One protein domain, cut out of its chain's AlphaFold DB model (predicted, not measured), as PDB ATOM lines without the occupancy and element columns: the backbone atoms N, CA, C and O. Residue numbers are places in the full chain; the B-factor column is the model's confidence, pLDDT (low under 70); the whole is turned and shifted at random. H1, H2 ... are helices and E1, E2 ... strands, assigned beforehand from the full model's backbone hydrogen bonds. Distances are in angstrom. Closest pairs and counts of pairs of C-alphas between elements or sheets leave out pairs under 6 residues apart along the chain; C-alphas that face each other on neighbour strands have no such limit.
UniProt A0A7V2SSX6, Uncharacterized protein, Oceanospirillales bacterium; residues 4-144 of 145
ATOM      1  N   TYR A   4     -26.366  38.007 537.972       92.88
ATOM      2  CA  TYR A   4     -26.036  36.859 537.123       92.88
ATOM      3  C   TYR A   4     -26.339  35.502 537.777       92.88
ATOM      4  O   TYR A   4     -26.921  34.608 537.167       92.88
ATOM      5  N   GLU A   5     -26.013  35.334 539.062       94.69
ATOM      6  CA  GLU A   5     -26.329  34.102 539.791       94.69
ATOM      7  C   GLU A   5     -27.841  33.940 540.021       94.69
ATOM      8  O   GLU A   5     -28.335  32.811 540.073       94.69
ATOM      9  N   ILE A   6     -28.592  35.043 540.135       94.50
ATOM     10  CA  ILE A   6     -30.060  35.005 540.208       94.50
ATOM     11  C   ILE A   6     -30.637  34.538 538.866       94.50
ATOM     12  O   ILE A   6     -31.474  33.633 538.862       94.50
ATOM     13  N   GLN A   7     -30.165  35.096 537.747       95.19
ATOM     14  CA  GLN A   7     -30.589  34.700 536.400       95.19
ATOM     15  C   GLN A   7     -30.272  33.222 536.123       95.19
ATOM     16  O   GLN A   7     -31.165  32.461 535.754       95.19
ATOM     17  N   ALA A   8     -29.054  32.773 536.445       96.56
ATOM     18  CA  ALA A   8     -28.647  31.371 536.334       96.56
ATOM     19  C   ALA A   8     -29.566  30.419 537.118       96.56
ATOM     20  O   ALA A   8     -29.989  29.373 536.622       96.56
ATOM     21  N   ARG A   9     -29.920  30.779 538.357       96.44
ATOM     22  CA  ARG A   9     -30.839  29.980 539.186       96.44
ATOM     23  C   ARG A   9     -32.260  29.968 538.643       96.44
ATOM     24  O   ARG A   9     -32.924  28.935 538.733       96.44
ATOM     25  N   LYS A  10     -32.725  31.099 538.111       96.56
ATOM     26  CA  LYS A  10     -34.042  31.213 537.484       96.56
ATOM     27  C   LYS A  10     -34.128  30.300 536.260       96.56
ATOM     28  O   LYS A  10     -35.030  29.469 536.215       96.56
ATOM     29  N   TRP A  11     -33.140  30.357 535.369       97.19
ATOM     30  CA  TRP A  11     -33.081  29.510 534.177       97.19
ATOM     31  C   TRP A  11     -33.057  28.014 534.517       97.19
ATOM     32  O   TRP A  11     -33.816  27.232 533.943       97.19
ATOM     33  N   LEU A  12     -32.265  27.598 535.516       97.88
ATOM     34  CA  LEU A  12     -32.272  26.204 535.985       97.88
ATOM     35  C   LEU A  12     -33.661  25.775 536.464       97.88
ATOM     36  O   LEU A  12     -34.117  24.682 536.142       97.88
ATOM     37  N   LYS A  13     -34.356  26.637 537.213       97.75
ATOM     38  CA  LYS A  13     -35.706  26.347 537.705       97.75
ATOM     39  C   LYS A  13     -36.716  26.236 536.559       97.75
ATOM     40  O   LYS A  13     -37.503  25.294 536.551       97.75
ATOM     41  N   GLU A  14     -36.701  27.180 535.622       97.25
ATOM     42  CA  GLU A  14     -37.656  27.250 534.507       97.25
ATOM     43  C   GLU A  14     -37.491  26.082 533.531       97.25
ATOM     44  O   GLU A  14     -38.479  25.501 533.091       97.25
ATOM     45  N   THR A  15     -36.250  25.661 533.284       97.31
ATOM     46  CA  THR A  15     -35.943  24.512 532.418       97.31
ATOM     47  C   THR A  15     -36.027  23.156 533.133       97.31
ATOM     48  O   THR A  15     -35.817  22.107 532.517       97.31
ATOM     49  N   GLY A  16     -36.316  23.143 534.442       97.88
ATOM     50  CA  GLY A  16     -36.310  21.924 535.258       97.88
ATOM     51  C   GLY A  16     -34.936  21.248 535.310       97.88
ATOM     52  O   GLY A  16     -34.848  20.018 535.337       97.88
ATOM     53  N   SER A  17     -33.874  22.051 535.269       98.25
ATOM     54  CA  SER A  17     -32.483  21.613 535.244       98.25
ATOM     55  C   SER A  17     -31.832  21.654 536.625       98.25
ATOM     56  O   SER A  17     -32.222  22.406 537.520       98.25
ATOM     57  N   SER A  18     -30.772  20.868 536.789       98.12
ATOM     58  CA  SER A  18     -29.947  20.833 537.997       98.12
ATOM     59  C   SER A  18     -28.470  20.682 537.651       98.12
ATOM     60  O   SER A  18     -28.125  20.091 536.628       98.12
ATOM     61  N   LEU A  19     -27.604  21.209 538.521       97.88
ATOM     62  CA  LEU A  19     -26.151  21.089 538.416       97.88
ATOM     63  C   LEU A  19     -25.598  20.263 539.578       97.88
ATOM     64  O   LEU A  19     -25.754  20.626 540.747       97.88
ATOM     65  N   LYS A  20     -24.881  19.189 539.250       98.25
ATOM     66  CA  LYS A  20     -23.997  18.482 540.181       98.25
ATOM     67  C   LYS A  20     -22.563  18.915 539.895       98.25
ATOM     68  O   LYS A  20     -22.121  18.833 538.758       98.25
ATOM     69  N   ILE A  21     -21.855  19.397 540.916       97.88
ATOM     70  CA  ILE A  21     -20.496  19.944 540.792       97.88
ATOM     71  C   ILE A  21     -19.614  19.272 541.842       97.88
ATOM     72  O   ILE A  21     -19.846  19.453 543.046       97.88
ATOM     73  N   GLU A  22     -18.607  18.533 541.384       97.62
ATOM     74  CA  GLU A  22     -17.740  17.678 542.199       97.62
ATOM     75  C   GLU A  22     -16.273  18.060 541.985       97.62
ATOM     76  O   GLU A  22     -15.805  18.126 540.854       97.62
ATOM     77  N   PHE A  23     -15.542  18.349 543.064       97.12
ATOM     78  CA  PHE A  23     -14.110  18.650 542.971       97.12
ATOM     79  C   PHE A  23     -13.330  17.389 542.610       97.12
ATOM     80  O   PHE A  23     -13.578  16.329 543.181       97.12
ATOM     81  N   VAL A  24     -12.360  17.528 541.708       97.19
ATOM     82  CA  VAL A  24     -11.583  16.396 541.197       97.19
ATOM     83  C   VAL A  24     -10.125  16.538 541.589       97.19
ATOM     84  O   VAL A  24      -9.604  15.697 542.317       97.19
ATOM     85  N   ALA A  25      -9.464  17.604 541.137       96.12
ATOM     86  CA  ALA A  25      -8.033  17.776 541.348       96.12
ATOM     87  C   ALA A  25      -7.597  19.241 541.244       96.12
ATOM     88  O   ALA A  25      -8.333  20.102 540.762       96.12
ATOM     89  N   LEU A  26      -6.373  19.496 541.707       96.44
ATOM     90  CA  LEU A  26      -5.604  20.695 541.395       96.44
ATOM     91  C   LEU A  26      -4.614  20.326 540.286       96.44
ATOM     92  O   LEU A  26      -3.601  19.683 540.575       96.44
ATOM     93  N   ASP A  27      -4.910  20.695 539.042       96.38
ATOM     94  CA  ASP A  27      -4.084  20.307 537.893       96.38
ATOM     95  C   ASP A  27      -4.156  21.303 536.728       96.38
ATOM     96  O   ASP A  27      -4.891  22.291 536.791       96.38
ATOM     97  N   TYR A  28      -3.364  21.055 535.686       95.12
ATOM     98  CA  TYR A  28      -3.454  21.750 534.403       95.12
ATOM     99  C   TYR A  28      -4.742  21.336 533.680       95.12
ATOM    100  O   TYR A  28      -5.052  20.149 533.590       95.12
ATOM    101  N   HIS A  29      -5.513  22.310 533.197       93.06
ATOM    102  CA  HIS A  29      -6.787  22.053 532.524       93.06
ATOM    103  C   HIS A  29      -6.690  22.240 531.010       93.06
ATOM    104  O   HIS A  29      -7.244  21.435 530.267       93.06
ATOM    105  N   PHE A  30      -5.972  23.276 530.571       87.88
ATOM    106  CA  PHE A  30      -5.713  23.563 529.160       87.88
ATOM    107  C   PHE A  30      -4.283  23.169 528.771       87.88
ATOM    108  O   PHE A  30      -3.388  23.172 529.620       87.88
ATOM    109  N   SER A  31      -4.053  22.852 527.491       82.94
ATOM    110  CA  SER A  31      -2.742  22.389 526.995       82.94
ATOM    111  C   SER A  31      -1.618  23.407 527.218       82.94
ATOM    112  O   SER A  31      -0.464  23.022 527.401       82.94
ATOM    113  N   ASN A  32      -1.958  24.697 527.271       84.44
ATOM    114  CA  ASN A  32      -1.035  25.811 527.478       84.44
ATOM    115  C   ASN A  32      -1.070  26.403 528.902       84.44
ATOM    116  O   ASN A  32      -0.514  27.485 529.128       84.44
ATOM    117  N   ASP A  33      -1.708  25.730 529.867       89.50
ATOM    118  CA  ASP A  33      -1.756  26.222 531.242       89.50
ATOM    119  C   ASP A  33      -0.350  26.292 531.859       89.50
ATOM    120  O   ASP A  33       0.400  25.317 531.893       89.50
ATOM    121  N   LYS A  34      -0.009  27.454 532.423       92.56
ATOM    122  CA  LYS A  34       1.237  27.659 533.188       92.56
ATOM    123  C   LYS A  34       1.065  27.379 534.677       92.56
ATOM    124  O   LYS A  34       2.037  27.140 535.387       92.56
ATOM    125  N   GLU A  35      -0.178  27.391 535.145       92.56
ATOM    126  CA  GLU A  35      -0.542  27.263 536.548       92.56
ATOM    127  C   GLU A  35      -1.657  26.234 536.709       92.56
ATOM    128  O   GLU A  35      -2.568  26.145 535.883       92.56
ATOM    129  N   LYS A  36      -1.596  25.465 537.797       95.12
ATOM    130  CA  LYS A  36      -2.644  24.503 538.139       95.12
ATOM    131  C   LYS A  36      -3.888  25.228 538.645       95.12
ATOM    132  O   LYS A  36      -3.792  26.221 539.362       95.12
ATOM    133  N   ARG A  37      -5.064  24.688 538.338       95.88
ATOM    134  CA  ARG A  37      -6.367  25.210 538.771       95.88
ATOM    135  C   ARG A  37      -7.221  24.113 539.393       95.88
ATOM    136  O   ARG A  37      -6.991  22.929 539.154       95.88
ATOM    137  N   ASN A  38      -8.212  24.485 540.202       97.12
ATOM    138  CA  ASN A  38      -9.207  23.501 540.629       97.12
ATOM    139  C   ASN A  38     -10.020  23.044 539.417       97.12
ATOM    140  O   ASN A  38     -10.644  23.866 538.740       97.12
ATOM    141  N   ILE A  39     -10.054  21.735 539.209       97.56
ATOM    142  CA  ILE A  39     -10.857  21.075 538.189       97.56
ATOM    143  C   ILE A  39     -12.057  20.426 538.870       97.56
ATOM    144  O   ILE A  39     -11.923  19.736 539.888       97.56
ATOM    145  N   PHE A  40     -13.232  20.649 538.293       98.25
ATOM    146  CA  PHE A  40     -14.494  20.078 538.737       98.25
ATOM    147  C   PHE A  40     -15.093  19.201 537.642       98.25
ATOM    148  O   PHE A  40     -15.005  19.522 536.459       98.25
ATOM    149  N   ASP A  41     -15.720  18.100 538.041       98.00
ATOM    150  CA  ASP A  41     -16.714  17.424 537.218       98.00
ATOM    151  C   ASP A  41     -18.047  18.132 537.396       98.00
ATOM    152  O   ASP A  41     -18.516  18.326 538.523       98.00
ATOM    153  N   VAL A  42     -18.658  18.499 536.278       98.50
ATOM    154  CA  VAL A  42     -19.973  19.124 536.245       98.50
ATOM    155  C   VAL A  42     -20.916  18.214 535.485       98.50
ATOM    156  O   VAL A  42     -20.592  17.754 534.397       98.50
ATOM    157  N   THR A  43     -22.085  17.944 536.060       98.50
ATOM    158  CA  THR A  43     -23.194  17.277 535.374       98.50
ATOM    159  C   THR A  43     -24.403  18.203 535.380       98.50
ATOM    160  O   THR A  43     -24.936  18.511 536.449       98.50
ATOM    161  N   LEU A  44     -24.816  18.642 534.193       98.38
ATOM    162  CA  LEU A  44     -26.075  19.338 533.947       98.38
ATOM    163  C   LEU A  44     -27.128  18.299 533.574       98.38
ATOM    164  O   LEU A  44     -26.911  17.531 532.644       98.38
ATOM    165  N   SER A  45     -28.256  18.273 534.279       98.38
ATOM    166  CA  SER A  45     -29.313  17.278 534.063       98.38
ATOM    167  C   SER A  45     -30.687  17.926 534.024       98.38
ATOM    168  O   SER A  45     -30.973  18.790 534.851       98.38
ATOM    169  N   ASN A  46     -31.554  17.451 533.131       97.88
ATOM    170  CA  ASN A  46     -32.985  17.752 533.110       97.88
ATOM    171  C   ASN A  46     -33.790  16.483 532.755       97.88
ATOM    172  O   ASN A  46     -33.238  15.390 532.636       97.88
ATOM    173  N   LYS A  47     -35.107  16.607 532.556       97.44
ATOM    174  CA  LYS A  47     -35.970  15.460 532.206       97.44
ATOM    175  C   LYS A  47     -35.629  14.769 530.874       97.44
ATOM    176  O   LYS A  47     -36.061  13.641 530.667       97.44
ATOM    177  N   LYS A  48     -34.931  15.447 529.955       97.69
ATOM    178  CA  LYS A  48     -34.583  14.925 528.624       97.69
ATOM    179  C   LYS A  48     -33.221  14.229 528.599       97.69
ATOM    180  O   LYS A  48     -32.980  13.428 527.703       97.69
ATOM    181  N   GLY A  49     -32.332  14.520 529.549       97.00
ATOM    182  CA  GLY A  49     -31.006  13.915 529.580       97.00
ATOM    183  C   GLY A  49     -30.035  14.610 530.524       97.00
ATOM    184  O   GLY A  49     -30.427  15.356 531.421       97.00
ATOM    185  N   HIS A  50     -28.751  14.336 530.309       97.25
ATOM    186  CA  HIS A  50     -27.660  14.961 531.039       97.25
ATOM    187  C   HIS A  50     -26.458  15.217 530.126       97.25
ATOM    188  O   HIS A  50     -26.247  14.504 529.146       97.25
ATOM    189  N   TYR A  51     -25.658  16.210 530.493       97.75
ATOM    190  CA  TYR A  51     -24.392  16.557 529.866       97.75
ATOM    191  C   TYR A  51     -23.325  16.689 530.953       97.75
ATOM    192  O   TYR A  51     -23.546  17.353 531.971       97.75
ATOM    193  N   ARG A  52     -22.185  16.016 530.765       97.81
ATOM    194  CA  ARG A  52     -21.069  16.018 531.716       97.81
ATOM    195  C   ARG A  52     -19.819  16.580 531.060       97.81
ATOM    196  O   ARG A  52     -19.450  16.136 529.980       97.81
ATOM    197  N   PHE A  53     -19.143  17.480 531.763       97.31
ATOM    198  CA  PHE A  53     -17.911  18.106 531.300       97.31
ATOM    199  C   PHE A  53     -16.981  18.456 532.467       97.31
ATOM    200  O   PHE A  53     -17.377  18.458 533.639       97.31
ATOM    201  N   ARG A  54     -15.715  18.729 532.135       96.94
ATOM    202  CA  ARG A  54     -14.702  19.219 533.077       96.94
ATOM    203  C   ARG A  54     -14.722  20.741 533.089       96.94
ATOM    204  O   ARG A  54     -14.645  21.353 532.034       96.94
ATOM    205  N   PHE A  55     -14.747  21.334 534.276       96.88
ATOM    206  CA  PHE A  55     -14.666  22.779 534.455       96.88
ATOM    207  C   PHE A  55     -13.413  23.155 535.247       96.88
ATOM    208  O   PHE A  55     -13.301  22.838 536.438       96.88
ATOM    209  N   GLY A  56     -12.474  23.842 534.601       96.00
ATOM    210  CA  GLY A  56     -11.337  24.473 535.264       96.00
ATOM    211  C   GLY A  56     -11.698  25.864 535.775       96.00
ATOM    212  O   GLY A  56     -11.932  26.778 534.990       96.00
ATOM    213  N   THR A  57     -11.697  26.060 537.095       94.56
ATOM    214  CA  THR A  57     -11.993  27.381 537.672       94.56
ATOM    215  C   THR A  57     -10.858  28.382 537.434       94.56
ATOM    216  O   THR A  57      -9.747  28.021 537.047       94.56
ATOM    217  N   SER A  58     -11.111  29.663 537.693       92.06
ATOM    218  CA  SER A  58     -10.072  30.688 537.594       92.06
ATOM    219  C   SER A  58      -8.971  30.496 538.644       92.06
ATOM    220  O   SER A  58      -9.207  29.998 539.749       92.06
ATOM    221  N   ILE A  59      -7.761  30.967 538.339       91.75
ATOM    222  CA  ILE A  59      -6.643  30.975 539.297       91.75
ATOM    223  C   ILE A  59      -7.029  31.724 540.581       91.75
ATOM    224  O   ILE A  59      -6.786  31.225 541.676       91.75
ATOM    225  N   ASN A  60      -7.764  32.834 540.469       90.00
ATOM    226  CA  ASN A  60      -8.268  33.603 541.616       90.00
ATOM    227  C   ASN A  60      -9.263  32.832 542.503       90.00
ATOM    228  O   ASN A  60      -9.421  33.143 543.681       90.00
ATOM    229  N   ASN A  61      -9.962  31.839 541.950       93.12
ATOM    230  CA  ASN A  61     -10.826  30.937 542.716       93.12
ATOM    231  C   ASN A  61     -10.091  29.660 543.163       93.12
ATOM    232  O   ASN A  61     -10.649  28.874 543.928       93.12
ATOM    233  N   THR A  62      -8.855  29.456 542.705       93.56
ATOM    234  CA  THR A  62      -7.974  28.360 543.124       93.56
ATOM    235  C   THR A  62      -7.042  28.793 544.245       93.56
ATOM    236  O   THR A  62      -6.810  28.027 545.174       93.56
ATOM    237  N   TYR A  63      -6.537  30.022 544.207       94.62
ATOM    238  CA  TYR A  63      -5.591  30.536 545.184       94.62
ATOM    239  C   TYR A  63      -6.069  31.855 545.776       94.62
ATOM    240  O   TYR A  63      -6.643  32.699 545.092       94.62
ATOM    241  N   ARG A  64      -5.785  32.053 547.063       93.12
ATOM    242  CA  ARG A  64      -5.936  33.343 547.738       93.12
ATOM    243  C   ARG A  64      -4.568  33.831 548.182       93.12
ATOM    244  O   ARG A  64      -3.824  33.078 548.802       93.12
ATOM    245  N   LYS A  65      -4.267  35.101 547.918       92.56
ATOM    246  CA  LYS A  65      -3.073  35.759 548.450       92.56
ATOM    247  C   LYS A  65      -3.320  36.184 549.898       92.56
ATOM    248  O   LYS A  65      -4.331  36.815 550.202       92.56
ATOM    249  N   THR A  66      -2.430  35.796 550.798       90.50
ATOM    250  CA  THR A  66      -2.431  36.219 552.202       90.50
ATOM    251  C   THR A  66      -1.808  37.612 552.349       90.50
ATOM    252  O   THR A  66      -1.211  38.146 551.414       90.50
ATOM    253  N   PHE A  67      -1.910  38.198 553.547       90.56
ATOM    254  CA  PHE A  67      -1.342  39.517 553.846       90.56
ATOM    255  C   PHE A  67       0.181  39.589 553.625       90.56
ATOM    256  O   PHE A  67       0.684  40.591 553.131       90.56
ATOM    257  N   ASN A  68       0.913  38.508 553.915       93.50
ATOM    258  CA  ASN A  68       2.358  38.402 553.668       93.50
ATOM    259  C   ASN A  68       2.714  37.969 552.230       93.50
ATOM    260  O   ASN A  68       3.871  37.682 551.943       93.50
ATOM    261  N   GLY A  69       1.733  37.900 551.324       90.38
ATOM    262  CA  GLY A  69       1.953  37.605 549.909       90.38
ATOM    263  C   GLY A  69       2.031  36.124 549.535       90.38
ATOM    264  O   GLY A  69       2.206  35.828 548.355       90.38
ATOM    265  N   GLN A  70       1.853  35.203 550.486       91.56
ATOM    266  CA  GLN A  70       1.802  33.765 550.228       91.56
ATOM    267  C   GLN A  70       0.499  33.376 549.514       91.56
ATOM    268  O   GLN A  70      -0.587  33.845 549.860       91.56
ATOM    269  N   LEU A  71       0.587  32.494 548.519       90.81
ATOM    270  CA  LEU A  71      -0.593  31.888 547.909       90.81
ATOM    271  C   LEU A  71      -1.010  30.660 548.712       90.81
ATOM    272  O   LEU A  71      -0.219  29.741 548.914       90.81
ATOM    273  N   ILE A  72      -2.267  30.639 549.143       93.25
ATOM    274  CA  ILE A  72      -2.885  29.467 549.760       93.25
ATOM    275  C   ILE A  72      -3.928  28.881 548.819       93.25
ATOM    276  O   ILE A  72      -4.738  29.604 548.236       93.25
ATOM    277  N   HIS A  73      -3.909  27.558 548.677       93.75
ATOM    278  CA  HIS A  73      -4.905  26.831 547.899       93.75
ATOM    279  C   HIS A  73      -6.275  26.926 548.576       93.75
ATOM    280  O   HIS A  73      -6.427  26.600 549.754       93.75
ATOM    281  N   ILE A  74      -7.278  27.372 547.826       93.06
ATOM    282  CA  ILE A  74      -8.674  27.436 548.239       93.06
ATOM    283  C   ILE A  74      -9.519  26.598 547.282       93.06
ATOM    284  O   ILE A  74      -9.465  26.745 546.066       93.06
ATOM    285  N   LYS A  75     -10.344  25.705 547.831       89.44
ATOM    286  CA  LYS A  75     -11.266  24.867 547.048       89.44
ATOM    287  C   LYS A  75     -12.606  25.573 546.865       89.44
ATOM    288  O   LYS A  75     -13.645  25.083 547.306       89.44
ATOM    289  N   LYS A  76     -12.587  26.773 546.276       93.81
ATOM    290  CA  LYS A  76     -13.814  27.548 546.067       93.81
ATOM    291  C   LYS A  76     -14.647  26.893 544.966       93.81
ATOM    292  O   LYS A  76     -14.223  26.823 543.815       93.81
ATOM    293  N   LYS A  77     -15.832  26.410 545.339       94.19
ATOM    294  CA  LYS A  77     -16.788  25.802 544.410       94.19
ATOM    295  C   LYS A  77     -17.297  26.860 543.412       94.19
ATOM    296  O   LYS A  77     -17.622  27.965 543.859       94.19
ATOM    297  N   PRO A  78     -17.364  26.559 542.103       95.69
ATOM    298  CA  PRO A  78     -17.941  27.476 541.124       95.69
ATOM    299  C   PRO A  78     -19.440  27.669 541.378       95.69
ATOM    300  O   PRO A  78     -20.102  26.801 541.956       95.69
ATOM    301  N   THR A  79     -19.958  28.832 540.985       95.81
ATOM    302  CA  THR A  79     -21.387  29.148 541.111       95.81
ATOM    303  C   THR A  79     -22.158  28.636 539.895       95.81
ATOM    304  O   THR A  79     -21.545  28.238 538.904       95.81
ATOM    305  N   ASN A  80     -23.494  28.649 539.949       96.44
ATOM    306  CA  ASN A  80     -24.303  28.220 538.808       96.44
ATOM    307  C   ASN A  80     -24.036  29.111 537.594       96.44
ATOM    308  O   ASN A  80     -23.850  28.590 536.502       96.44
ATOM    309  N   TYR A  81     -23.936  30.428 537.802       95.75
ATOM    310  CA  TYR A  81     -23.556  31.370 536.751       95.75
ATOM    311  C   TYR A  81     -22.223  30.998 536.097       95.75
ATOM    312  O   TYR A  81     -22.190  30.818 534.889       95.75
ATOM    313  N   SER A  82     -21.147  30.797 536.872       95.38
ATOM    314  CA  SER A  82     -19.828  30.481 536.296       95.38
ATOM    315  C   SER A  82     -19.821  29.224 535.426       95.38
ATOM    316  O   SER A  82     -18.998  29.128 534.526       95.38
ATOM    317  N   ILE A  83     -20.701  28.265 535.724       96.69
ATOM    318  CA  ILE A  83     -20.854  27.033 534.951       96.69
ATOM    319  C   ILE A  83     -21.722  27.253 533.708       96.69
ATOM    320  O   ILE A  83     -21.380  26.771 532.637       96.69
ATOM    321  N   LEU A  84     -22.863  27.931 533.843       96.50
ATOM    322  CA  LEU A  84     -23.798  28.113 532.731       96.50
ATOM    323  C   LEU A  84     -23.266  29.095 531.686       96.50
ATOM    324  O   LEU A  84     -23.390  28.825 530.498       96.50
ATOM    325  N   ALA A  85     -22.611  30.168 532.128       95.00
ATOM    326  CA  ALA A  85     -21.972  31.158 531.265       95.00
ATOM    327  C   ALA A  85     -20.810  30.579 530.437       95.00
ATOM    328  O   ALA A  85     -20.433  31.135 529.411       95.00
ATOM    329  N   SER A  86     -20.219  29.455 530.863       94.50
ATOM    330  CA  SER A  86     -19.142  28.812 530.103       94.50
ATOM    331  C   SER A  86     -19.634  27.876 528.999       94.50
ATOM    332  O   SER A  86     -18.803  27.365 528.258       94.50
ATOM    333  N   LEU A  87     -20.939  27.597 528.925       95.44
ATOM    334  CA  LEU A  87     -21.516  26.721 527.908       95.44
ATOM    335  C   LEU A  87     -21.768  27.499 526.615       95.44
ATOM    336  O   LEU A  87     -22.304  28.607 526.648       95.44
ATOM    337  N   GLY A  88     -21.456  26.893 525.472       90.44
ATOM    338  CA  GLY A  88     -21.741  27.454 524.157       90.44
ATOM    339  C   GLY A  88     -22.530  26.505 523.258       90.44
ATOM    340  O   GLY A  88     -22.519  25.284 523.389       90.44
ATOM    341  N   PHE A  89     -23.273  27.082 522.316       90.31
ATOM    342  CA  PHE A  89     -24.068  26.314 521.348       90.31
ATOM    343  C   PHE A  89     -24.147  26.972 519.958       90.31
ATOM    344  O   PHE A  89     -24.819  26.457 519.057       90.31
ATOM    345  N   TYR A  90     -23.400  28.061 519.764       89.00
ATOM    346  CA  TYR A  90     -23.229  28.786 518.502       89.00
ATOM    347  C   TYR A  90     -21.846  28.532 517.894       89.00
ATOM    348  O   TYR A  90     -21.138  29.457 517.533       89.00
ATOM    349  N   TYR A  91     -21.443  27.268 517.794       93.25
ATOM    350  CA  TYR A  91     -20.193  26.906 517.119       93.25
ATOM    351  C   TYR A  91     -20.436  26.605 515.632       93.25
ATOM    352  O   TYR A  91     -21.395  25.867 515.333       93.25
ATOM    353  N   PRO A  92     -19.589  27.098 514.708       96.44
ATOM    354  CA  PRO A  92     -19.551  26.629 513.327       96.44
ATOM    355  C   PRO A  92     -19.414  25.116 513.255       96.44
ATOM    356  O   PRO A  92     -18.697  24.496 514.038       96.44
ATOM    357  N   SER A  93     -20.169  24.502 512.345       95.88
ATOM    358  CA  SER A  93     -20.100  23.044 512.139       95.88
ATOM    359  C   SER A  93     -19.004  22.665 511.155       95.88
ATOM    360  O   SER A  93     -18.455  21.574 511.263       95.88
ATOM    361  N   ASP A  94     -18.668  23.578 510.249       97.69
ATOM    362  CA  ASP A  94     -17.488  23.479 509.410       97.69
ATOM    363  C   ASP A  94     -16.226  23.875 510.193       97.69
ATOM    364  O   ASP A  94     -16.263  24.749 511.064       97.69
ATOM    365  N   PHE A  95     -15.121  23.180 509.922       97.69
ATOM    366  CA  PHE A  95     -13.868  23.387 510.645       97.69
ATOM    367  C   PHE A  95     -13.120  24.632 510.166       97.69
ATOM    368  O   PHE A  95     -12.534  25.331 510.991       97.69
ATOM    369  N   ASP A  96     -13.173  24.947 508.870       97.19
ATOM    370  CA  ASP A  96     -12.506  26.128 508.323       97.19
ATOM    371  C   ASP A  96     -13.225  27.398 508.801       97.19
ATOM    372  O   ASP A  96     -12.578  28.341 509.259       97.19
ATOM    373  N   GLU A  97     -14.564  27.394 508.819       97.88
ATOM    374  CA  GLU A  97     -15.359  28.457 509.451       97.88
ATOM    375  C   GLU A  97     -15.021  28.619 510.940       97.88
ATOM    376  O   GLU A  97     -14.825  29.744 511.401       97.88
ATOM    377  N   PHE A  98     -14.893  27.515 511.687       97.44
ATOM    378  CA  PHE A  98     -14.503  27.546 513.101       97.44
ATOM    379  C   PHE A  98     -13.119  28.179 513.299       97.44
ATOM    380  O   PHE A  98     -12.938  29.030 514.170       97.44
ATOM    381  N   ILE A  99     -12.141  27.804 512.471       97.19
ATOM    382  CA  ILE A  99     -10.795  28.385 512.512       97.19
ATOM    383  C   ILE A  99     -10.847  29.892 512.246       97.19
ATOM    384  O   ILE A  99     -10.233  30.656 512.995       97.19
ATOM    385  N   MET A 100     -11.575  30.321 511.212       96.56
ATOM    386  CA  MET A 100     -11.681  31.737 510.856       96.56
ATOM    387  C   MET A 100     -12.388  32.558 511.939       96.56
ATOM    388  O   MET A 100     -11.924  33.648 512.266       96.56
ATOM    389  N   GLU A 101     -13.487  32.047 512.500       96.50
ATOM    390  CA  GLU A 101     -14.280  32.760 513.508       96.50
ATOM    391  C   GLU A 101     -13.498  32.978 514.808       96.50
ATOM    392  O   GLU A 101     -13.536  34.068 515.380       96.50
ATOM    393  N   PHE A 102     -12.744  31.968 515.254       94.75
ATOM    394  CA  PHE A 102     -11.973  32.039 516.501       94.75
ATOM    395  C   PHE A 102     -10.510  32.464 516.306       94.75
ATOM    396  O   PHE A 102      -9.779  32.611 517.287       94.75
ATOM    397  N   GLY A 103     -10.079  32.698 515.062       95.56
ATOM    398  CA  GLY A 103      -8.740  33.190 514.736       95.56
ATOM    399  C   GLY A 103      -7.622  32.198 515.057       95.56
ATOM    400  O   GLY A 103      -6.530  32.613 515.447       95.56
ATOM    401  N   TYR A 104      -7.885  30.895 514.930       94.19
ATOM    402  CA  TYR A 104      -6.861  29.881 515.168       94.19
ATOM    403  C   TYR A 104      -5.786  29.923 514.076       94.19
ATOM    404  O   TYR A 104      -6.076  29.949 512.883       94.19
ATOM    405  N   ILE A 105      -4.527  29.892 514.504       93.31
ATOM    406  CA  ILE A 105      -3.350  29.747 513.647       93.31
ATOM    407  C   ILE A 105      -2.551  28.580 514.219       93.31
ATOM    408  O   ILE A 105      -2.405  28.470 515.437       93.31
ATOM    409  N   PHE A 106      -2.072  27.700 513.349       93.19
ATOM    410  CA  PHE A 106      -1.250  26.556 513.721       93.19
ATOM    411  C   PHE A 106      -0.045  26.482 512.786       93.19
ATOM    412  O   PHE A 106      -0.191  26.533 511.564       93.19
ATOM    413  N   ASP A 107       1.137  26.329 513.375       94.44
ATOM    414  CA  ASP A 107       2.408  26.163 512.666       94.44
ATOM    415  C   ASP A 107       2.876  24.699 512.705       94.44
ATOM    416  O   ASP A 107       3.817  24.302 512.013       94.44
ATOM    417  N   THR A 108       2.215  23.872 513.524       95.12
ATOM    418  CA  THR A 108       2.551  22.462 513.718       95.12
ATOM    419  C   THR A 108       1.343  21.544 513.547       95.12
ATOM    420  O   THR A 108       0.202  21.902 513.841       95.12
ATOM    421  N   GLU A 109       1.599  20.296 513.139       95.94
ATOM    422  CA  GLU A 109       0.567  19.249 513.070       95.94
ATOM    423  C   GLU A 109      -0.095  19.009 514.437       95.94
ATOM    424  O   GLU A 109      -1.294  18.750 514.525       95.94
ATOM    425  N   LYS A 110       0.670  19.156 515.523       93.81
ATOM    426  CA  LYS A 110       0.155  19.029 516.886       93.81
ATOM    427  C   LYS A 110      -0.912  20.085 517.190       93.81
ATOM    428  O   LYS A 110      -1.974  19.729 517.689       93.81
ATOM    429  N   GLU A 111      -0.653  21.354 516.880       94.06
ATOM    430  CA  GLU A 111      -1.620  22.441 517.095       94.06
ATOM    431  C   GLU A 111      -2.877  22.246 516.244       94.06
ATOM    432  O   GLU A 111      -3.984  22.398 516.753       94.06
ATOM    433  N   TYR A 112      -2.723  21.817 514.986       95.56
ATOM    434  CA  TYR A 112      -3.859  21.460 514.131       95.56
ATOM    435  C   TYR A 112      -4.744  20.380 514.776       95.56
ATOM    436  O   TYR A 112      -5.967  20.525 514.842       95.56
ATOM    437  N   ILE A 113      -4.134  19.304 515.290       95.50
ATOM    438  CA  ILE A 113      -4.853  18.212 515.962       95.50
ATOM    439  C   ILE A 113      -5.545  18.710 517.240       95.50
ATOM    440  O   ILE A 113      -6.689  18.327 517.493       95.50
ATOM    441  N   GLU A 114      -4.895  19.572 518.027       94.12
ATOM    442  CA  GLU A 114      -5.487  20.164 519.234       94.12
ATOM    443  C   GLU A 114      -6.710  21.033 518.902       94.12
ATOM    444  O   GLU A 114      -7.768  20.851 519.505       94.12
ATOM    445  N   VAL A 115      -6.612  21.917 517.904       95.75
ATOM    446  CA  VAL A 115      -7.734  22.771 517.469       95.75
ATOM    447  C   VAL A 115      -8.886  21.928 516.920       95.75
ATOM    448  O   VAL A 115     -10.048  22.191 517.229       95.75
ATOM    449  N   LYS A 116      -8.586  20.854 516.183       96.69
ATOM    450  CA  LYS A 116      -9.601  19.909 515.701       96.69
ATOM    451  C   LYS A 116     -10.306  19.172 516.841       96.69
ATOM    452  O   LYS A 116     -11.520  18.984 516.794       96.69
ATOM    453  N   ALA A 117      -9.571  18.782 517.883       95.75
ATOM    454  CA  ALA A 117     -10.158  18.176 519.076       95.75
ATOM    455  C   ALA A 117     -11.054  19.167 519.843       95.75
ATOM    456  O   ALA A 117     -12.126  18.778 520.310       95.75
ATOM    457  N   ILE A 118     -10.655  20.443 519.927       95.38
ATOM    458  CA  ILE A 118     -11.477  21.517 520.512       95.38
ATOM    459  C   ILE A 118     -12.767  21.702 519.707       95.38
ATOM    460  O   ILE A 118     -13.846  21.713 520.295       95.38
ATOM    461  N   HIS A 119     -12.678  21.781 518.375       97.69
ATOM    462  CA  HIS A 119     -13.854  21.896 517.509       97.69
ATOM    463  C   HIS A 119     -14.831  20.740 517.728       97.69
ATOM    464  O   HIS A 119     -16.019  20.972 517.951       97.69
ATOM    465  N   GLN A 120     -14.330  19.502 517.766       97.56
ATOM    466  CA  GLN A 120     -15.172  18.338 518.036       97.56
ATOM    467  C   GLN A 120     -15.844  18.420 519.416       97.56
ATOM    468  O   GLN A 120     -17.044  18.172 519.518       97.56
ATOM    469  N   ALA A 121     -15.116  18.826 520.461       95.88
ATOM    470  CA  ALA A 121     -15.686  18.997 521.799       95.88
ATOM    471  C   ALA A 121     -16.790  20.073 521.829       95.88
ATOM    472  O   ALA A 121     -17.834  19.872 522.452       95.88
ATOM    473  N   CYS A 122     -16.603  21.183 521.109       96.69
ATOM    474  CA  CYS A 122     -17.619  22.219 520.928       96.69
ATOM    475  C   CYS A 122     -18.875  21.686 520.212       96.69
ATOM    476  O   CYS A 122     -20.004  22.010 520.596       96.69
ATOM    477  N   LEU A 123     -18.713  20.839 519.190       97.38
ATOM    478  CA  LEU A 123     -19.844  20.211 518.501       97.38
ATOM    479  C   LEU A 123     -20.588  19.212 519.389       97.38
ATOM    480  O   LEU A 123     -21.824  19.200 519.378       97.38
ATOM    481  N   ASP A 124     -19.862  18.429 520.182       96.81
ATOM    482  CA  ASP A 124     -20.444  17.488 521.139       96.81
ATOM    483  C   ASP A 124     -21.248  18.232 522.218       96.81
ATOM    484  O   ASP A 124     -22.388  17.853 522.508       96.81
ATOM    485  N   GLU A 125     -20.710  19.339 522.747       97.38
ATOM    486  CA  GLU A 125     -21.413  20.228 523.678       97.38
ATOM    487  C   GLU A 125     -22.703  20.778 523.062       97.38
ATOM    488  O   GLU A 125     -23.800  20.583 523.598       97.38
ATOM    489  N   LYS A 126     -22.595  21.399 521.882       96.50
ATOM    490  CA  LYS A 126     -23.733  21.949 521.136       96.50
ATOM    491  C   LYS A 126     -24.811  20.896 520.903       96.50
ATOM    492  O   LYS A 126     -26.002  21.176 521.062       96.50
ATOM    493  N   GLN A 127     -24.421  19.681 520.521       96.56
ATOM    494  CA  GLN A 127     -25.365  18.597 520.276       96.56
ATOM    495  C   GLN A 127     -26.027  18.117 521.575       96.56
ATOM    496  O   GLN A 127     -27.239  17.883 521.585       96.56
ATOM    497  N   ALA A 128     -25.269  17.975 522.665       97.25
ATOM    498  CA  ALA A 128     -25.802  17.576 523.964       97.25
ATOM    499  C   ALA A 128     -26.827  18.597 524.484       97.25
ATOM    500  O   ALA A 128     -27.940  18.218 524.859       97.25
ATOM    501  N   LEU A 129     -26.508  19.890 524.400       97.38
ATOM    502  CA  LEU A 129     -27.407  20.967 524.807       97.38
ATOM    503  C   LEU A 129     -28.680  21.010 523.946       97.38
ATOM    504  O   LEU A 129     -29.782  21.069 524.490       97.38
ATOM    505  N   ARG A 130     -28.567  20.862 522.618       96.75
ATOM    506  CA  ARG A 130     -29.730  20.805 521.704       96.75
ATOM    507  C   ARG A 130     -30.636  19.592 521.919       96.75
ATOM    508  O   ARG A 130     -31.823  19.654 521.611       96.75
ATOM    509  N   LYS A 131     -30.111  18.485 522.454       97.19
ATOM    510  CA  LYS A 131     -30.940  17.334 522.864       97.19
ATOM    511  C   LYS A 131     -31.746  17.641 524.130       97.19
ATOM    512  O   LYS A 131     -32.843  17.115 524.312       97.19
ATOM    513  N   MET A 132     -31.212  18.490 525.006       97.81
ATOM    514  CA  MET A 132     -31.804  18.798 526.307       97.81
ATOM    515  C   MET A 132     -32.762  19.995 526.269       97.81
ATOM    516  O   MET A 132     -33.768  19.995 526.987       97.81
ATOM    517  N   TYR A 133     -32.517  20.974 525.403       97.56
ATOM    518  CA  TYR A 133     -33.188  22.274 525.428       97.56
ATOM    519  C   TYR A 133     -33.729  22.664 524.052       97.56
ATOM    520  O   TYR A 133     -33.199  22.277 523.013       97.56
ATOM    521  N   SER A 134     -34.834  23.400 524.054       96.62
ATOM    522  CA  SER A 134     -35.354  24.079 522.869       96.62
ATOM    523  C   SER A 134     -34.465  25.260 522.482       96.62
ATOM    524  O   SER A 134     -33.687  25.758 523.293       96.62
ATOM    525  N   GLN A 135     -34.620  25.743 521.251       95.62
ATOM    526  CA  GLN A 135     -33.865  26.892 520.754       95.62
ATOM    527  C   GLN A 135     -34.052  28.140 521.639       95.62
ATOM    528  O   GLN A 135     -33.067  28.777 521.990       95.62
ATOM    529  N   SER A 136     -35.279  28.425 522.090       96.00
ATOM    530  CA  SER A 136     -35.556  29.570 522.972       96.00
ATOM    531  C   SER A 136     -34.926  29.421 524.364       96.00
ATOM    532  O   SER A 136     -34.408  30.388 524.912       96.00
ATOM    533  N   GLU A 137     -34.914  28.212 524.938       96.38
ATOM    534  CA  GLU A 137     -34.230  27.961 526.218       96.38
ATOM    535  C   GLU A 137     -32.709  28.136 526.091       96.38
ATOM    536  O   GLU A 137     -32.072  28.618 527.027       96.38
ATOM    537  N   LEU A 138     -32.128  27.761 524.945       96.06
ATOM    538  CA  LEU A 138     -30.713  27.989 524.661       96.06
ATOM    539  C   LEU A 138     -30.415  29.480 524.471       96.06
ATOM    540  O   LEU A 138     -29.461  29.980 525.051       96.06
ATOM    541  N   GLU A 139     -31.243  30.220 523.736       94.50
ATOM    542  CA  GLU A 139     -31.100  31.679 523.600       94.50
ATOM    543  C   GLU A 139     -31.095  32.378 524.964       94.50
ATOM    544  O   GLU A 139     -30.178  33.142 525.251       94.50
ATOM    545  N   GLN A 140     -32.018  32.012 525.858       93.69
ATOM    546  CA  GLN A 140     -32.021  32.510 527.238       93.69
ATOM    547  C   GLN A 140     -30.756  32.118 528.015       93.69
ATOM    548  O   GLN A 140     -30.301  32.879 528.861       93.69
ATOM    549  N   LEU A 141     -30.183  30.935 527.753       94.25
ATOM    550  CA  LEU A 141     -28.913  30.521 528.356       94.25
ATOM    551  C   LEU A 141     -27.758  31.421 527.896       94.25
ATOM    552  O   LEU A 141     -26.923  31.786 528.717       94.25
ATOM    553  N   ALA A 142     -27.717  31.808 526.617       90.81
ATOM    554  CA  ALA A 142     -26.691  32.719 526.098       90.81
ATOM    555  C   ALA A 142     -26.794  34.136 526.684       90.81
ATOM    556  O   ALA A 142     -25.779  34.819 526.802       90.81
ATOM    557  N   GLU A 143     -27.993  34.564 527.084       88.62
ATOM    558  CA  GLU A 143     -28.234  35.860 527.733       88.62
ATOM    559  C   GLU A 143     -27.798  35.905 529.204       88.62
ATOM    560  O   GLU A 143     -27.777  36.978 529.800       88.62
ATOM    561  N   ILE A 144     -27.428  34.766 529.802       84.75
ATOM    562  CA  ILE A 144     -26.946  34.722 531.190       84.75
ATOM    563  C   ILE A 144     -25.541  35.336 531.321       84.75
ATOM    564  O   ILE A 144     -25.125  35.582 532.450       84.75
TER     565      ILE A 144
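AT A GLANCE: This is residues 4 to 144 of the 145 residues of an uncharacterized protein of Oceanospirillales bacterium (UniProt A0A7V2SSX6). A long, twisted three-stranded sheet, E1 E2 E3, has helix H5 slanting over one face at the E3 edge with its residues 121 to 132, while the earlier part of H5 runs past the sheet, where H4 sits crosswise to it. Short H3 is over the same face, H1 packs on H3, and the small hairpin E4 and E5 reaches out from one end of the body. The printed part has 141 residues, with six named helices and five named strands in the order H1 E1 E2 E3 H2 E4 E5 H3 H4 H5 H6; both sheets, E1 - E2 - E3 and E4 - E5, are antiparallel and the class is mixed. It is only just compact, close to loose, with a radius of gyration of the C-alphas of 17.0 A, and flat, spanning 50 by 45 by 23 A.

IN THESE COORDINATES: H1 is residues 4 to 14, 15.3 A long, beginning at C-alpha 4 (-26.036, 36.859, 537.123). E1, residues 18 to 27, measures 25.9 A and bends by 52 degrees at residue 24; E2, residues 37 to 46, measures 28.2 A; E3, residues 49 to 56, measures 23.0 A. H2 is residues 59 to 62, E4 63 to 65, E5 71 to 73, H3 80 to 84 and H4 95 to 102. H5, residues 109 to 132, is 35.0 A long and begins at C-alpha 109 (0.567, 19.249, 513.070). H6, residues 135 to 142, ends at C-alpha 142 (-26.691, 32.719, 526.098).

HOW THE PARTS SIT: E1, E2 and E3 form a meander, each strand the antiparallel neighbour of the one before, with N 22 and O 41 2.9 A apart and N 51 and O 44 2.8 A apart. H5 on one face of this sheet makes two layers; it lies over E3 at a height over the sheet of 9.6 A, slantwise at 39 degrees on the local plane, with closest C-alphas Gly 49 and Met 132, 5.9 A. H3 lies over E2 on the same face, at a height of 7.8 A. H1 and H2 only graze the sheet. H1 touches H3, closest C-alphas Glu 5 and Tyr 81, 4.9 A. H6 is close to H1 but not clearly touching, closest C-alphas Trp 11 and Leu 141, 7.2 A. H4 only just touches residues 116 to 119 of H5, with 3 pairs of C-alphas within 8 A, the closest Phe 95 and His 119, 7.0 A, about perpendicular at 89 degrees. In the hairpin E4 and E5, N 64 and O 72 are 2.9 A apart. Every O i to N i+4 pair is within hydrogen-bond range in H1, H3, H4, H5 and H6; H2 is too short for one.

THE WHOLE: The C-alphas farthest apart, Asn 68 and Ser 134, are 50.8 A apart. The printed part has no cut and no long link. Mean pLDDT of the printed part is 95.1, and no printed residue is under 70.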